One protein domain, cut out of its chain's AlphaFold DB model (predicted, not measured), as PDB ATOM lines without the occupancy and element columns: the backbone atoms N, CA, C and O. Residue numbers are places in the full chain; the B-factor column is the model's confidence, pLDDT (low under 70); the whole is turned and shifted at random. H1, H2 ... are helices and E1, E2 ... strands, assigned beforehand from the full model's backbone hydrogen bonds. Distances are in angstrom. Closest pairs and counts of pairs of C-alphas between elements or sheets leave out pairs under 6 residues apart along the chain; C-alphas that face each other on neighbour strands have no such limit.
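AT A GLANCE: This is residues 661 to 729 of the 1030 residues of the protein "Wd-40 repeat protein" of Stylonychia lemnae (UniProt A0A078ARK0). There is little regular structure: an elongated body mostly of long loops, with the ribbon E1 and E2 along one side, short helices H1 and H2 across from it, and residues 724 to 729 sticking out at one end. The 69 printed residues run E1, H1, H2, E2, H3, with 23 in named elements, class mixed. The whole is only just loose, close to compact, with a radius of gyration of the C-alphas of 13.6 A and spans of 46 by 24 by 20 A.

IN THESE COORDINATES: E1, residues 661 to 663, begins at C-alpha (199.671, 200.020, 214.706). H1, 688 to 693, is 10.6 A long; H2 is 695 to 700, E2 718 to 720. H3, 723 to 727, ends at (208.809, 204.763, 201.175).

HOW THE PARTS SIT: E1 and E2 are antiparallel neighbours at 152 degrees; N 662 and O 719 are 2.9 A apart, within hydrogen-bond range. H1 and H2 meet only through their tight link. H3 is apart from E1, H1 and H2. O i to N i+4 pairs within range are 0 of 2 in H1, with 3 of 3 i+3 pairs, 1 of 2 in H2, and every one in H3.

THE WHOLE: The farthest C-alphas, Ser 709 and Asp 728, are 46.1 A apart. The printed part has no cut. Links E1 to H1 and H2 to E2 are long. Residues 704 to 710 are among those under pLDDT 70.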
ATOM      1  N   ILE A 661     199.085 199.862 213.371       84.56
ATOM      2  CA  ILE A 661     199.671 200.020 214.706       84.56
ATOM      3  C   ILE A 661     199.744 198.648 215.374       84.56
ATOM      4  O   ILE A 661     198.725 198.064 215.732       84.56
ATOM      5  N   TYR A 662     200.955 198.127 215.544       83.69
ATOM      6  CA  TYR A 662     201.194 196.867 216.240       83.69
ATOM      7  C   TYR A 662     201.787 197.129 217.622       83.69
ATOM      8  O   TYR A 662     202.863 197.713 217.732       83.69
ATOM      9  N   GLN A 663     201.107 196.679 218.675       82.62
ATOM     10  CA  GLN A 663     201.635 196.755 220.033       82.62
ATOM     11  C   GLN A 663     202.646 195.629 220.270       82.62
ATOM     12  O   GLN A 663     202.351 194.453 220.046       82.62
ATOM     13  N   ILE A 664     203.846 195.999 220.709       81.88
ATOM     14  CA  ILE A 664     204.935 195.065 220.994       81.88
ATOM     15  C   ILE A 664     204.732 194.516 222.405       81.88
ATOM     16  O   ILE A 664     204.845 195.245 223.386       81.88
ATOM     17  N   PHE A 665     204.466 193.214 222.501       74.38
ATOM     18  CA  PHE A 665     204.411 192.487 223.767       74.38
ATOM     19  C   PHE A 665     205.619 191.551 223.856       74.38
ATOM     20  O   PHE A 665     205.646 190.507 223.201       74.38
ATOM     21  N   ASP A 666     206.639 191.938 224.620       77.06
ATOM     22  CA  ASP A 666     207.832 191.122 224.865       77.06
ATOM     23  C   ASP A 666     208.384 191.411 226.264       77.06
ATOM     24  O   ASP A 666     208.401 192.563 226.691       77.06
ATOM     25  N   ASP A 667     208.882 190.387 226.955       74.50
ATOM     26  CA  ASP A 667     209.434 190.503 228.313       74.50
ATOM     27  C   ASP A 667     210.667 191.422 228.364       74.50
ATOM     28  O   ASP A 667     211.028 191.945 229.416       74.50
ATOM     29  N   LYS A 668     211.329 191.627 227.217       77.69
ATOM     30  CA  LYS A 668     212.475 192.538 227.071       77.69
ATOM     31  C   LYS A 668     212.091 194.019 227.095       77.69
ATOM     32  O   LYS A 668     212.981 194.855 227.200       77.69
ATOM     33  N   TYR A 669     210.807 194.335 226.953       80.31
ATOM     34  CA  TYR A 669     210.284 195.695 226.959       80.31
ATOM     35  C   TYR A 669     209.604 195.964 228.313       80.31
ATOM     36  O   TYR A 669     208.593 195.332 228.627       80.31
ATOM     37  N   PRO A 670     210.132 196.877 229.149       80.12
ATOM     38  CA  PRO A 670     209.576 197.138 230.468       80.12
ATOM     39  C   PRO A 670     208.257 197.902 230.356       80.12
ATOM     40  O   PRO A 670     208.198 198.973 229.757       80.12
ATOM     41  N   ILE A 671     207.212 197.360 230.982       78.88
ATOM     42  CA  ILE A 671     205.851 197.923 230.989       78.88
ATOM     43  C   ILE A 671     205.763 199.176 231.877       78.88
ATOM     44  O   ILE A 671     204.873 199.996 231.689       78.88
ATOM     45  N   PHE A 672     206.680 199.340 232.836       80.56
ATOM     46  CA  PHE A 672     206.711 200.478 233.754       80.56
ATOM     47  C   PHE A 672     208.055 201.201 233.689       80.56
ATOM     48  O   PHE A 672     209.101 200.550 233.732       80.56
ATOM     49  N   HIS A 673     208.027 202.532 233.634       80.31
ATOM     50  CA  HIS A 673     209.223 203.377 233.610       80.31
ATOM     51  C   HIS A 673     208.973 204.707 234.342       80.31
ATOM     52  O   HIS A 673     207.827 205.105 234.547       80.31
ATOM     53  N   THR A 674     210.042 205.380 234.773       75.06
ATOM     54  CA  THR A 674     209.986 206.655 235.520       75.06
ATOM     55  C   THR A 674     209.870 207.888 234.619       75.06
ATOM     56  O   THR A 674     209.450 208.947 235.074       75.06
ATOM     57  N   ASP A 675     210.284 207.755 233.361       74.94
ATOM     58  CA  ASP A 675     210.162 208.766 232.302       74.94
ATOM     59  C   ASP A 675     208.812 208.601 231.586       74.94
ATOM     60  O   ASP A 675     208.486 207.493 231.158       74.94
ATOM     61  N   ASP A 676     208.028 209.676 231.501       75.06
ATOM     62  CA  ASP A 676     206.713 209.747 230.851       75.06
ATOM     63  C   ASP A 676     206.761 210.317 229.427       75.06
ATOM     64  O   ASP A 676     205.717 210.477 228.790       75.06
ATOM     65  N   SER A 677     207.949 210.626 228.906       75.56
ATOM     66  CA  SER A 677     208.079 211.275 227.606       75.56
ATOM     67  C   SER A 677     207.710 210.366 226.424       75.56
ATOM     68  O   SER A 677     208.142 209.218 226.295       75.56
ATOM     69  N   GLU A 678     206.920 210.912 225.494       78.88
ATOM     70  CA  GLU A 678     206.589 210.251 224.231       78.88
ATOM     71  C   GLU A 678     207.761 210.357 223.239       78.88
ATOM     72  O   GLU A 678     208.132 211.448 222.793       78.88
ATOM     73  N   LEU A 679     208.338 209.215 222.845       78.44
ATOM     74  CA  LEU A 679     209.482 209.158 221.930       78.44
ATOM     75  C   LEU A 679     209.128 208.498 220.594       78.44
ATOM     76  O   LEU A 679     208.751 207.329 220.527       78.44
ATOM     77  N   LEU A 680     209.367 209.223 219.497       79.31
ATOM     78  CA  LEU A 680     209.303 208.687 218.137       79.31
ATOM     79  C   LEU A 680     210.712 208.381 217.618       79.31
ATOM     80  O   LEU A 680     211.536 209.278 217.427       79.31
ATOM     81  N   VAL A 681     210.990 207.101 217.353       78.19
ATOM     82  CA  VAL A 681     212.294 206.642 216.858       78.19
ATOM     83  C   VAL A 681     212.153 206.025 215.470       78.19
ATOM     84  O   VAL A 681     211.472 205.022 215.282       78.19
ATOM     85  N   GLY A 682     212.839 206.613 214.488       75.12
ATOM     86  CA  GLY A 682     212.955 206.036 213.150       75.12
ATOM     87  C   GLY A 682     213.974 204.897 213.117       75.12
ATOM     88  O   GLY A 682     215.113 205.074 213.553       75.12
ATOM     89  N   VAL A 683     213.578 203.744 212.572       75.88
ATOM     90  CA  VAL A 683     214.426 202.549 212.450       75.88
ATOM     91  C   VAL A 683     214.268 201.952 211.059       75.88
ATOM     92  O   VAL A 683     213.155 201.823 210.557       75.88
ATOM     93  N   ASN A 684     215.384 201.554 210.449       73.94
ATOM     94  CA  ASN A 684     215.369 200.776 209.215       73.94
ATOM     95  C   ASN A 684     215.454 199.292 209.573       73.94
ATOM     96  O   ASN A 684     216.513 198.824 209.991       73.94
ATOM     97  N   LEU A 685     214.343 198.580 209.419       72.00
ATOM     98  CA  LEU A 685     214.231 197.154 209.713       72.00
ATOM     99  C   LEU A 685     214.049 196.376 208.413       72.00
ATOM    100  O   LEU A 685     213.291 196.801 207.539       72.00
ATOM    101  N   ASP A 686     214.706 195.220 208.301       66.06
ATOM    102  CA  ASP A 686     214.491 194.305 207.173       66.06
ATOM    103  C   ASP A 686     213.204 193.479 207.370       66.06
ATOM    104  O   ASP A 686     212.625 192.978 206.401       66.06
ATOM    105  N   HIS A 687     212.763 193.309 208.624       70.12
ATOM    106  CA  HIS A 687     211.535 192.607 208.992       70.12
ATOM    107  C   HIS A 687     210.930 193.163 210.301       70.12
ATOM    108  O   HIS A 687     211.677 193.361 211.259       70.12
ATOM    109  N   PRO A 688     209.592 193.320 210.421       70.94
ATOM    110  CA  PRO A 688     208.944 193.880 211.621       70.94
ATOM    111  C   PRO A 688     209.279 193.167 212.946       70.94
ATOM    112  O   PRO A 688     209.356 193.790 213.998       70.94
ATOM    113  N   LEU A 689     209.522 191.852 212.898       71.44
ATOM    114  CA  LEU A 689     209.892 191.047 214.076       71.44
ATOM    115  C   LEU A 689     211.250 191.412 214.699       71.44
ATOM    116  O   LEU A 689     211.483 191.066 215.852       71.44
ATOM    117  N   GLU A 690     212.147 192.084 213.971       72.75
ATOM    118  CA  GLU A 690     213.463 192.476 214.501       72.75
ATOM    119  C   GLU A 690     213.336 193.478 215.664       72.75
ATOM    120  O   GLU A 690     214.190 193.488 216.550       72.75
ATOM    121  N   CYS A 691     212.224 194.228 215.743       73.75
ATOM    122  CA  CYS A 691     211.915 195.127 216.861       73.75
ATOM    123  C   CYS A 691     212.011 194.440 218.226       73.75
ATOM    124  O   CYS A 691     212.540 195.016 219.173       73.75
ATOM    125  N   HIS A 692     211.544 193.195 218.331       74.88
ATOM    126  CA  HIS A 692     211.488 192.454 219.592       74.88
ATOM    127  C   HIS A 692     212.875 192.225 220.226       74.88
ATOM    128  O   HIS A 692     212.996 192.060 221.437       74.88
ATOM    129  N   GLU A 693     213.955 192.256 219.437       74.31
ATOM    130  CA  GLU A 693     215.322 192.045 219.932       74.31
ATOM    131  C   GLU A 693     216.125 193.342 220.130       74.31
ATOM    132  O   GLU A 693     217.251 193.281 220.621       74.31
ATOM    133  N   MET A 694     215.572 194.506 219.772       71.25
ATOM    134  CA  MET A 694     216.327 195.761 219.630       71.25
ATOM    135  C   MET A 694     216.088 196.810 220.730       71.25
ATOM    136  O   MET A 694     216.573 197.931 220.584       71.25
ATOM    137  N   TYR A 695     215.425 196.465 221.842       76.44
ATOM    138  CA  TYR A 695     215.089 197.415 222.922       76.44
ATOM    139  C   TYR A 695     216.272 198.306 223.351       76.44
ATOM    140  O   TYR A 695     216.194 199.533 223.277       76.44
ATOM    141  N   GLU A 696     217.408 197.684 223.677       67.50
ATOM    142  CA  GLU A 696     218.642 198.359 224.112       67.50
ATOM    143  C   GLU A 696     219.158 199.397 223.101       67.50
ATOM    144  O   GLU A 696     219.641 200.469 223.457       67.50
ATOM    145  N   THR A 697     219.045 199.100 221.806       72.88
ATOM    146  CA  THR A 697     219.526 199.998 220.744       72.88
ATOM    147  C   THR A 697     218.555 201.129 220.425       72.88
ATOM    148  O   THR A 697     218.970 202.155 219.889       72.88
ATOM    149  N   LEU A 698     217.266 200.939 220.713       73.44
ATOM    150  CA  LEU A 698     216.210 201.871 220.330       73.44
ATOM    151  C   LEU A 698     215.897 202.877 221.433       73.44
ATOM    152  O   LEU A 698     215.760 204.066 221.137       73.44
ATOM    153  N   PHE A 699     215.824 202.402 222.677       76.62
ATOM    154  CA  PHE A 699     215.300 203.168 223.804       76.62
ATOM    155  C   PHE A 699     216.329 203.368 224.923       76.62
ATOM    156  O   PHE A 699     216.473 204.492 225.394       76.62
ATOM    157  N   ALA A 700     217.123 202.351 225.283       67.06
ATOM    158  CA  ALA A 700     218.002 202.425 226.462       67.06
ATOM    159  C   ALA A 700     219.094 203.515 226.394       67.06
ATOM    160  O   ALA A 700     219.551 203.990 227.423       67.06
ATOM    161  N   GLN A 701     219.505 203.953 225.197       67.12
ATOM    162  CA  GLN A 701     220.473 205.055 225.036       67.12
ATOM    163  C   GLN A 701     219.846 206.458 225.076       67.12
ATOM    164  O   GLN A 701     220.577 207.448 225.045       67.12
ATOM    165  N   LYS A 702     218.513 206.555 225.047       68.69
ATOM    166  CA  LYS A 702     217.768 207.815 224.892       68.69
ATOM    167  C   LYS A 702     216.880 208.157 226.086       68.69
ATOM    168  O   LYS A 702     216.351 209.261 226.104       68.69
ATOM    169  N   LEU A 703     216.707 207.221 227.014       72.81
ATOM    170  CA  LEU A 703     215.928 207.386 228.237       72.81
ATOM    171  C   LEU A 703     216.855 207.766 229.398       72.81
ATOM    172  O   LEU A 703     218.002 207.312 229.447       72.81
ATOM    173  N   ASP A 704     216.354 208.593 230.313       64.50
ATOM    174  CA  ASP A 704     217.073 208.969 231.532       64.50
ATOM    175  C   ASP A 704     217.283 207.755 232.460       64.50
ATOM    176  O   ASP A 704     216.496 206.805 232.462       64.50
ATOM    177  N   GLU A 705     218.354 207.779 233.264       62.19
ATOM    178  CA  GLU A 705     218.622 206.723 234.249       62.19
ATOM    179  C   GLU A 705     217.474 206.608 235.268       62.19
ATOM    180  O   GLU A 705     216.888 207.605 235.695       62.19
ATOM    181  N   TYR A 706     217.166 205.369 235.662       63.59
ATOM    182  CA  TYR A 706     216.090 205.043 236.597       63.59
ATOM    183  C   TYR A 706     216.277 205.777 237.935       63.59
ATOM    184  O   TYR A 706     217.258 205.547 238.645       63.59
ATOM    185  N   ASP A 707     215.330 206.655 238.273       63.88
ATOM    186  CA  ASP A 707     215.333 207.442 239.509       63.88
ATOM    187  C   ASP A 707     214.248 206.917 240.457       63.88
ATOM    188  O   ASP A 707     213.055 207.138 240.237       63.88
ATOM    189  N   ASP A 708     214.668 206.241 241.534       61.12
ATOM    190  CA  ASP A 708     213.796 205.637 242.556       61.12
ATOM    191  C   ASP A 708     212.832 206.647 243.223       61.12
ATOM    192  O   ASP A 708     211.897 206.251 243.920       61.12
ATOM    193  N   SER A 709     213.057 207.956 243.051       61.31
ATOM    194  CA  SER A 709     212.241 209.016 243.650       61.31
ATOM    195  C   SER A 709     210.983 209.393 242.854       61.31
ATOM    196  O   SER A 709     210.109 210.076 243.400       61.31
ATOM    197  N   LYS A 710     210.858 208.958 241.591       68.19
ATOM    198  CA  LYS A 710     209.742 209.321 240.699       68.19
ATOM    199  C   LYS A 710     208.668 208.223 240.621       68.19
ATOM    200  O   LYS A 710     208.992 207.038 240.695       68.19
ATOM    201  N   PRO A 711     207.378 208.587 240.466       72.94
ATOM    202  CA  PRO A 711     206.307 207.611 240.285       72.94
ATOM    203  C   PRO A 711     206.496 206.819 238.982       72.94
ATOM    204  O   PRO A 711     206.907 207.367 237.962       72.94
ATOM    205  N   LEU A 712     206.189 205.520 239.026       77.88
ATOM    206  CA  LEU A 712     206.257 204.635 237.864       77.88
ATOM    207  C   LEU A 712     205.007 204.791 236.996       77.88
ATOM    208  O   LEU A 712     203.894 204.560 237.471       77.88
ATOM    209  N   ASN A 713     205.211 205.102 235.719       78.25
ATOM    210  CA  ASN A 713     204.162 205.222 234.712       78.25
ATOM    211  C   ASN A 713     204.122 203.975 233.822       78.25
ATOM    212  O   ASN A 713     205.152 203.353 233.562       78.25
ATOM    213  N   SER A 714     202.929 203.588 233.364       81.12
ATOM    214  CA  SER A 714     202.749 202.487 232.412       81.12
ATOM    215  C   SER A 714     203.054 202.945 230.987       81.12
ATOM    216  O   SER A 714     202.446 203.908 230.522       81.12
ATOM    217  N   ILE A 715     203.939 202.238 230.287       81.94
ATOM    218  CA  ILE A 715     204.368 202.546 228.920       81.94
ATOM    219  C   ILE A 715     203.868 201.484 227.945       81.94
ATOM    220  O   ILE A 715     203.984 200.280 228.183       81.94
ATOM    221  N   GLU A 716     203.371 201.950 226.801       84.12
ATOM    222  CA  GLU A 716     203.031 201.116 225.654       84.12
ATOM    223  C   GLU A 716     204.052 201.304 224.530       84.12
ATOM    224  O   GLU A 716     204.404 202.423 224.166       84.12
ATOM    225  N   TYR A 717     204.503 200.197 223.935       84.31
ATOM    226  CA  TYR A 717     205.409 200.232 222.788       84.31
ATOM    227  C   TYR A 717     204.647 199.889 221.515       84.31
ATOM    228  O   TYR A 717     204.116 198.786 221.369       84.31
ATOM    229  N   LEU A 718     204.615 200.839 220.582       85.75
ATOM    230  CA  LEU A 718     203.864 200.734 219.336       85.75
ATOM    231  C   LEU A 718     204.812 200.750 218.133       85.75
ATOM    232  O   LEU A 718     205.664 201.625 217.995       85.75
ATOM    233  N   LEU A 719     204.634 199.790 217.227       84.38
ATOM    234  CA  LEU A 719     205.280 199.743 215.922       84.38
ATOM    235  C   LEU A 719     204.312 200.249 214.851       84.38
ATOM    236  O   LEU A 719     203.264 199.644 214.616       84.38
ATOM    237  N   ILE A 720     204.698 201.318 214.155       84.25
ATOM    238  CA  ILE A 720     203.968 201.821 212.989       84.25
ATOM    239  C   ILE A 720     204.395 201.018 211.755       84.25
ATOM    240  O   ILE A 720     205.501 201.174 211.238       84.25
ATOM    241  N   ASN A 721     203.506 200.165 211.262       83.12
ATOM    242  CA  ASN A 721     203.729 199.307 210.106       83.12
ATOM    243  C   ASN A 721     203.204 199.962 208.817       83.12
ATOM    244  O   ASN A 721     202.204 199.517 208.278       83.12
ATOM    245  N   LEU A 722     203.844 201.014 208.300       82.81
ATOM    246  CA  LEU A 722     203.457 201.653 207.020       82.81
ATOM    247  C   LEU A 722     204.623 201.712 206.012       82.81
ATOM    248  O   LEU A 722     204.997 202.797 205.557       82.81
ATOM    249  N   PRO A 723     205.258 200.572 205.683       76.88
ATOM    250  CA  PRO A 723     206.490 200.561 204.903       76.88
ATOM    251  C   PRO A 723     206.318 201.110 203.483       76.88
ATOM    252  O   PRO A 723     207.185 201.847 203.022       76.88
ATOM    253  N   HIS A 724     205.223 200.803 202.779       76.81
ATOM    254  CA  HIS A 724     205.017 201.278 201.410       76.81
ATOM    255  C   HIS A 724     204.623 202.753 201.378       76.81
ATOM    256  O   HIS A 724     205.198 203.513 200.605       76.81
ATOM    257  N   THR A 725     203.700 203.175 202.242       77.62
ATOM    258  CA  THR A 725     203.254 204.576 202.329       77.62
ATOM    259  C   THR A 725     204.395 205.523 202.709       77.62
ATOM    260  O   THR A 725     204.474 206.620 202.165       77.62
ATOM    261  N   LEU A 726     205.310 205.099 203.590       74.62
ATOM    262  CA  LEU A 726     206.449 205.915 204.031       74.62
ATOM    263  C   LEU A 726     207.680 205.846 203.098       74.62
ATOM    264  O   LEU A 726     208.611 206.645 203.241       74.62
ATOM    265  N   GLN A 727     207.725 204.891 202.162       74.31
ATOM    266  CA  GLN A 727     208.809 204.763 201.175       74.31
ATOM    267  C   GLN A 727     208.432 205.349 199.805       74.31
ATOM    268  O   GLN A 727     209.262 206.010 199.177       74.31
ATOM    269  N   ASP A 728     207.192 205.150 199.343       62.94
ATOM    270  CA  ASP A 728     206.701 205.642 198.051       62.94
ATOM    271  C   ASP A 728     206.308 207.134 198.144       62.94
ATOM    272  O   ASP A 728     205.145 207.498 198.285       62.94
ATOM    273  N   ASP A 729     207.303 208.019 198.014       57.31
ATOM    274  CA  ASP A 729     207.166 209.483 197.932       57.31
ATOM    275  C   ASP A 729     206.349 210.125 199.079       57.31
ATOM    276  O   ASP A 729     205.255 210.655 198.858       57.31
TER     277      ASP A 729